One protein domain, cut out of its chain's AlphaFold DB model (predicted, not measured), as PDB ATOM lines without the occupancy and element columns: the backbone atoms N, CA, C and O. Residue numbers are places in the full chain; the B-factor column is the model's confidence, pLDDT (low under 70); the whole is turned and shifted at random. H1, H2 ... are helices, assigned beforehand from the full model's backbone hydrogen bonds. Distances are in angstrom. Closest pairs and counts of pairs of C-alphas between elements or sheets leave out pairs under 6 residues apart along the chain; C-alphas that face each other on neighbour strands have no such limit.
ATOM      1  N   ARG A 154     -23.925 -37.016   7.898       81.62
ATOM      2  CA  ARG A 154     -23.105 -37.105   6.688       81.62
ATOM      3  C   ARG A 154     -23.858 -37.870   5.598       81.62
ATOM      4  O   ARG A 154     -24.781 -38.629   5.891       81.62
ATOM      5  N   ASP A 155     -23.452 -37.673   4.345       81.06
ATOM      6  CA  ASP A 155     -23.908 -38.537   3.255       81.06
ATOM      7  C   ASP A 155     -23.483 -39.984   3.529       81.06
ATOM      8  O   ASP A 155     -22.515 -40.236   4.255       81.06
ATOM      9  N   TRP A 156     -24.207 -40.946   2.956       75.31
ATOM     10  CA  TRP A 156     -24.006 -42.365   3.263       75.31
ATOM     11  C   TRP A 156     -22.571 -42.837   2.988       75.31
ATOM     12  O   TRP A 156     -22.006 -43.589   3.778       75.31
ATOM     13  N   ASP A 157     -21.944 -42.298   1.941       81.81
ATOM     14  CA  ASP A 157     -20.568 -42.619   1.544       81.81
ATOM     15  C   ASP A 157     -19.508 -42.067   2.518       81.81
ATOM     16  O   ASP A 157     -18.393 -42.578   2.597       81.81
ATOM     17  N   LEU A 158     -19.856 -41.025   3.279       80.94
ATOM     18  CA  LEU A 158     -19.000 -40.350   4.264       80.94
ATOM     19  C   LEU A 158     -19.361 -40.727   5.708       80.94
ATOM     20  O   LEU A 158     -18.752 -40.219   6.653       80.94
ATOM     21  N   THR A 159     -20.373 -41.576   5.887       83.88
ATOM     22  CA  THR A 159     -20.886 -41.971   7.196       83.88
ATOM     23  C   THR A 159     -19.883 -42.878   7.904       83.88
ATOM     24  O   THR A 159     -19.338 -43.824   7.332       83.88
ATOM     25  N   LEU A 160     -19.649 -42.614   9.188       83.38
ATOM     26  CA  LEU A 160     -18.796 -43.468  10.012       83.38
ATOM     27  C   LEU A 160     -19.416 -44.859  10.216       83.38
ATOM     28  O   LEU A 160     -20.574 -44.995  10.609       83.38
ATOM     29  N   SER A 161     -18.607 -45.905  10.029       87.06
ATOM     30  CA  SER A 161     -19.004 -47.279  10.357       87.06
ATOM     31  C   SER A 161     -19.341 -47.427  11.845       87.06
ATOM     32  O   SER A 161     -18.697 -46.819  12.706       87.06
ATOM     33  N   HIS A 162     -20.305 -48.301  12.163       83.50
ATOM     34  CA  HIS A 162     -20.724 -48.594  13.538       83.50
ATOM     35  C   HIS A 162     -19.540 -49.040  14.418       83.50
ATOM     36  O   HIS A 162     -19.428 -48.618  15.568       83.50
ATOM     37  N   ARG A 163     -18.602 -49.827  13.863       86.31
ATOM     38  CA  ARG A 163     -17.376 -50.256  14.564       86.31
ATOM     39  C   ARG A 163     -16.444 -49.082  14.857       86.31
ATOM     40  O   ARG A 163     -15.926 -48.983  15.964       86.31
ATOM     41  N   THR A 164     -16.287 -48.164  13.903       87.00
ATOM     42  CA  THR A 164     -15.458 -46.962  14.065       87.00
ATOM     43  C   THR A 164     -16.044 -46.014  15.108       87.00
ATOM     44  O   THR A 164     -15.315 -45.523  15.964       87.00
ATOM     45  N   SER A 165     -17.360 -45.792  15.084       86.31
ATOM     46  CA  SER A 165     -18.054 -44.983  16.095       86.31
ATOM     47  C   SER A 165     -17.906 -45.582  17.499       86.31
ATOM     48  O   SER A 165     -17.587 -44.867  18.447       86.31
ATOM     49  N   ASN A 166     -18.037 -46.903  17.623       85.31
ATOM     50  CA  ASN A 166     -17.844 -47.607  18.885       85.31
ATOM     51  C   ASN A 166     -16.394 -47.498  19.399       85.31
ATOM     52  O   ASN A 166     -16.171 -47.178  20.563       85.31
ATOM     53  N   MET A 167     -15.408 -47.652  18.513       85.88
ATOM     54  CA  MET A 167     -13.994 -47.443  18.836       85.88
ATOM     55  C   MET A 167     -13.709 -46.014  19.326       85.88
ATOM     56  O   MET A 167     -13.005 -45.848  20.319       85.88
ATOM     57  N   LEU A 168     -14.276 -44.981  18.688       86.81
ATOM     58  CA  LEU A 168     -14.138 -43.592  19.151       86.81
ATOM     59  C   LEU A 168     -14.698 -43.405  20.567       86.81
ATOM     60  O   LEU A 168     -14.091 -42.708  21.379       86.81
ATOM     61  N   LYS A 169     -15.810 -44.073  20.892       83.81
ATOM     62  CA  LYS A 169     -16.398 -44.035  22.237       83.81
ATOM     63  C   LYS A 169     -15.522 -44.728  23.278       83.81
ATOM     64  O   LYS A 169     -15.427 -44.268  24.415       83.81
ATOM     65  N   ASN A 170     -14.863 -45.813  22.894       84.94
ATOM     66  CA  ASN A 170     -13.936 -46.521  23.770       84.94
ATOM     67  C   ASN A 170     -12.653 -45.728  23.998       84.94
ATOM     68  O   ASN A 170     -12.164 -45.693  25.123       84.94
ATOM     69  N   LEU A 171     -12.158 -45.028  22.976       85.25
ATOM     70  CA  LEU A 171     -11.053 -44.081  23.118       85.25
ATOM     71  C   LEU A 171     -11.417 -42.926  24.051       85.25
ATOM     72  O   LEU A 171     -10.628 -42.596  24.932       85.25
ATOM     73  N   GLU A 172     -12.617 -42.358  23.902       85.94
ATOM     74  CA  GLU A 172     -13.131 -41.357  24.837       85.94
ATOM     75  C   GLU A 172     -13.095 -41.918  26.264       85.94
ATOM     76  O   GLU A 172     -12.433 -41.346  27.122       85.94
ATOM     77  N   ARG A 173     -13.718 -43.078  26.512       83.69
ATOM     78  CA  ARG A 173     -13.724 -43.725  27.835       83.69
ATOM     79  C   ARG A 173     -12.321 -43.975  28.378       83.69
ATOM     80  O   ARG A 173     -12.097 -43.685  29.545       83.69
ATOM     81  N   ALA A 174     -11.399 -44.466  27.552       82.62
ATOM     82  CA  ALA A 174     -10.018 -44.734  27.943       82.62
ATOM     83  C   ALA A 174      -9.285 -43.461  28.394       82.62
ATOM     84  O   ALA A 174      -8.536 -43.511  29.365       82.62
ATOM     85  N   LEU A 175      -9.543 -42.315  27.752       83.19
ATOM     86  CA  LEU A 175      -8.977 -41.022  28.159       83.19
ATOM     87  C   LEU A 175      -9.511 -40.530  29.509       83.19
ATOM     88  O   LEU A 175      -8.810 -39.798  30.204       83.19
ATOM     89  N   TRP A 176     -10.723 -40.932  29.894       82.38
ATOM     90  CA  TRP A 176     -11.300 -40.614  31.205       82.38
ATOM     91  C   TRP A 176     -10.824 -41.556  32.325       82.38
ATOM     92  O   TRP A 176     -11.137 -41.314  33.492       82.38
ATOM     93  N   VAL A 177     -10.062 -42.613  32.015       81.81
ATOM     94  CA  VAL A 177      -9.502 -43.513  33.032       81.81
ATOM     95  C   VAL A 177      -8.231 -42.903  33.620       81.81
ATOM     96  O   VAL A 177      -7.257 -42.636  32.920       81.81
ATOM     97  N   THR A 178      -8.223 -42.694  34.936       83.81
ATOM     98  CA  THR A 178      -7.050 -42.173  35.649       83.81
ATOM     99  C   THR A 178      -5.985 -43.256  35.833       83.81
ATOM    100  O   THR A 178      -6.296 -44.444  35.922       83.81
ATOM    101  N   SER A 179      -4.716 -42.861  35.975       80.56
ATOM    102  CA  SER A 179      -3.625 -43.798  36.294       80.56
ATOM    103  C   SER A 179      -3.880 -44.570  37.593       80.56
ATOM    104  O   SER A 179      -3.560 -45.750  37.681       80.56
ATOM    105  N   TYR A 180      -4.528 -43.946  38.581       83.62
ATOM    106  CA  TYR A 180      -4.938 -44.627  39.807       83.62
ATOM    107  C   TYR A 180      -5.906 -45.787  39.519       83.62
ATOM    108  O   TYR A 180      -5.662 -46.917  39.939       83.62
ATOM    109  N   GLN A 181      -6.955 -45.545  38.728       77.88
ATOM    110  CA  GLN A 181      -7.900 -46.588  38.321       77.88
ATOM    111  C   GLN A 181      -7.192 -47.723  37.552       77.88
ATOM    112  O   GLN A 181      -7.515 -48.895  37.732       77.88
ATOM    113  N   MET A 182      -6.181 -47.405  36.738       73.81
ATOM    114  CA  MET A 182      -5.405 -48.411  35.998       73.81
ATOM    115  C   MET A 182      -4.573 -49.328  36.903       73.81
ATOM    116  O   MET A 182      -4.342 -50.481  36.544       73.81
ATOM    117  N   HIS A 183      -4.092 -48.826  38.043       73.19
ATOM    118  CA  HIS A 183      -3.154 -49.549  38.906       73.19
ATOM    119  C   HIS A 183      -3.811 -50.223  40.116       73.19
ATOM    120  O   HIS A 183      -3.325 -51.262  40.557       73.19
ATOM    121  N   TYR A 184      -4.910 -49.672  40.641       69.94
ATOM    122  CA  TYR A 184      -5.436 -50.062  41.958       69.94
ATOM    123  C   TYR A 184      -6.817 -50.736  41.935       69.94
ATOM    124  O   TYR A 184      -7.304 -51.144  42.984       69.94
ATOM    125  N   THR A 185      -7.439 -50.934  40.768       70.94
ATOM    126  CA  THR A 185      -8.774 -51.576  40.666       70.94
ATOM    127  C   THR A 185      -8.719 -53.114  40.748       70.94
ATOM    128  O   THR A 185      -9.720 -53.791  40.545       70.94
ATOM    129  N   GLY A 186      -7.551 -53.709  41.013       66.94
ATOM    130  CA  GLY A 186      -7.387 -55.165  41.161       66.94
ATOM    131  C   GLY A 186      -7.499 -55.978  39.861       66.94
ATOM    132  O   GLY A 186      -7.118 -57.141  39.841       66.94
ATOM    133  N   SER A 187      -7.938 -55.375  38.751       65.31
ATOM    134  CA  SER A 187      -8.033 -56.018  37.427       65.31
ATOM    135  C   SER A 187      -6.704 -56.080  36.648       65.31
ATOM    136  O   SER A 187      -6.710 -56.383  35.456       65.31
ATOM    137  N   GLY A 188      -5.569 -55.812  37.305       66.38
ATOM    138  CA  GLY A 188      -4.248 -55.707  36.672       66.38
ATOM    139  C   GLY A 188      -4.085 -54.442  35.814       66.38
ATOM    140  O   GLY A 188      -5.023 -53.649  35.715       66.38
ATOM    141  N   PRO A 189      -2.906 -54.220  35.192       60.91
ATOM    142  CA  PRO A 189      -2.709 -53.120  34.251       60.91
ATOM    143  C   PRO A 189      -3.747 -53.256  33.140       60.91
ATOM    144  O   PRO A 189      -3.702 -54.215  32.367       60.91
ATOM    145  N   ALA A 190      -4.722 -52.345  33.095       60.38
ATOM    146  CA  ALA A 190      -5.798 -52.450  32.120       60.38
ATOM    147  C   ALA A 190      -5.188 -52.494  30.717       60.38
ATOM    148  O   ALA A 190      -4.360 -51.652  30.374       60.38
ATOM    149  N   ASN A 191      -5.553 -53.509  29.930       60.22
ATOM    150  CA  ASN A 191      -5.016 -53.674  28.591       60.22
ATOM    151  C   ASN A 191      -5.630 -52.602  27.675       60.22
ATOM    152  O   ASN A 191      -6.803 -52.734  27.309       60.22
ATOM    153  N   PRO A 192      -4.868 -51.580  27.245       56.84
ATOM    154  CA  PRO A 192      -5.387 -50.566  26.334       56.84
ATOM    155  C   PRO A 192      -5.699 -51.137  24.936       56.84
ATOM    156  O   PRO A 192      -6.259 -50.431  24.109       56.84
ATOM    157  N   LEU A 193      -5.355 -52.402  24.642       54.62
ATOM    158  CA  LEU A 193      -5.587 -53.033  23.337       54.62
ATOM    159  C   LEU A 193      -7.020 -53.530  23.123       54.62
ATOM    160  O   LEU A 193      -7.399 -53.757  21.975       54.62
ATOM    161  N   LYS A 194      -7.847 -53.676  24.167       66.44
ATOM    162  CA  LYS A 194      -9.272 -54.004  23.979       66.44
ATOM    163  C   LYS A 194     -10.096 -52.739  23.715       66.44
ATOM    164  O   LYS A 194     -11.068 -52.455  24.400       66.44
ATOM    165  N   ILE A 195      -9.681 -51.964  22.714       71.50
ATOM    166  CA  ILE A 195     -10.436 -50.804  22.220       71.50
ATOM    167  C   ILE A 195     -11.635 -51.246  21.359       71.50
ATOM    168  O   ILE A 195     -12.565 -50.473  21.140       71.50
ATOM    169  N   ASP A 196     -11.606 -52.480  20.853       77.56
ATOM    170  CA  ASP A 196     -12.612 -53.043  19.958       77.56
ATOM    171  C   ASP A 196     -13.457 -54.107  20.674       77.56
ATOM    172  O   ASP A 196     -13.214 -55.305  20.558       77.56
ATOM    173  N   ASP A 197     -14.469 -53.658  21.415       83.81
ATOM    174  CA  ASP A 197     -15.517 -54.488  22.036       83.81
ATOM    175  C   ASP A 197     -16.744 -54.652  21.114       83.81
ATOM    176  O   ASP A 197     -17.821 -55.081  21.533       83.81
ATOM    177  N   PHE A 198     -16.603 -54.318  19.825       83.88
ATOM    178  CA  PHE A 198     -17.726 -54.238  18.896       83.88
ATOM    179  C   PHE A 198     -18.485 -55.560  18.772       83.88
ATOM    180  O   PHE A 198     -19.711 -55.585  18.858       83.88
ATOM    181  N   LYS A 199     -17.763 -56.670  18.582       83.00
ATOM    182  CA  LYS A 199     -18.375 -57.999  18.426       83.00
ATOM    183  C   LYS A 199     -19.104 -58.440  19.696       83.00
ATOM    184  O   LYS A 199     -20.206 -58.973  19.602       83.00
ATOM    185  N   GLU A 200     -18.511 -58.175  20.859       83.44
ATOM    186  CA  GLU A 200     -19.100 -58.483  22.166       83.44
ATOM    187  C   GLU A 200     -20.397 -57.689  22.371       83.44
ATOM    188  O   GLU A 200     -21.415 -58.247  22.774       83.44
TER     189      GLU A 200
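What this domain is: This is residues 154 to 200 of the 325 residues of an uncharacterized protein of Anabas testudineus (UniProt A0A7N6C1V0). The longer helix H1 runs along a rod-shaped model, the short helix H2 stands at its far end, and the stretch of residues 185 to 200 folds back from there along the side of H1, as a long open hook. Residues 154 to 161 stick out before H1, and residues 183 to 188 stand free at the turn. The printed part has 47 residues, with two named helices in the order H1, H2 and no named strand; the class is all helix, though under half of the residues, 20 of 47, are in named elements. The whole is only just loose, close to extended, with a radius of gyration of the C-alphas of 13.9 A and spans of 44 by 20 by 12 A.

Where its parts are: The printed part begins at Arg 154, with its C-alpha at (-23.105, -37.105, 6.688). H1, residues 162 to 175, is 20.2 A from first to last C-alpha and begins at C-alpha 162 at (-20.724, -48.594, 13.538). H2, residues 179 to 184, ends at C-alpha 184 at (-5.436, -50.062, 41.958). Residues 185 to 200 hold no named element; C-alpha 200 is at (-19.100, -58.483, 22.166).

How they stand to each other: A tight link of 3 residues joins H1 to H2. The two helices are apart, with no C-alpha of the one within 8 A of the other. In H1 and H2 every O i to N i+4 pair is within hydrogen-bond range.

The domain as a whole: The C-alphas of Asp 155 and Gly 186, the two farthest apart, are 44.6 A apart. The printed part has no cut. The mean pLDDT of the printed part is 78.0; residue 184 and residues 186 to 194 are under 70.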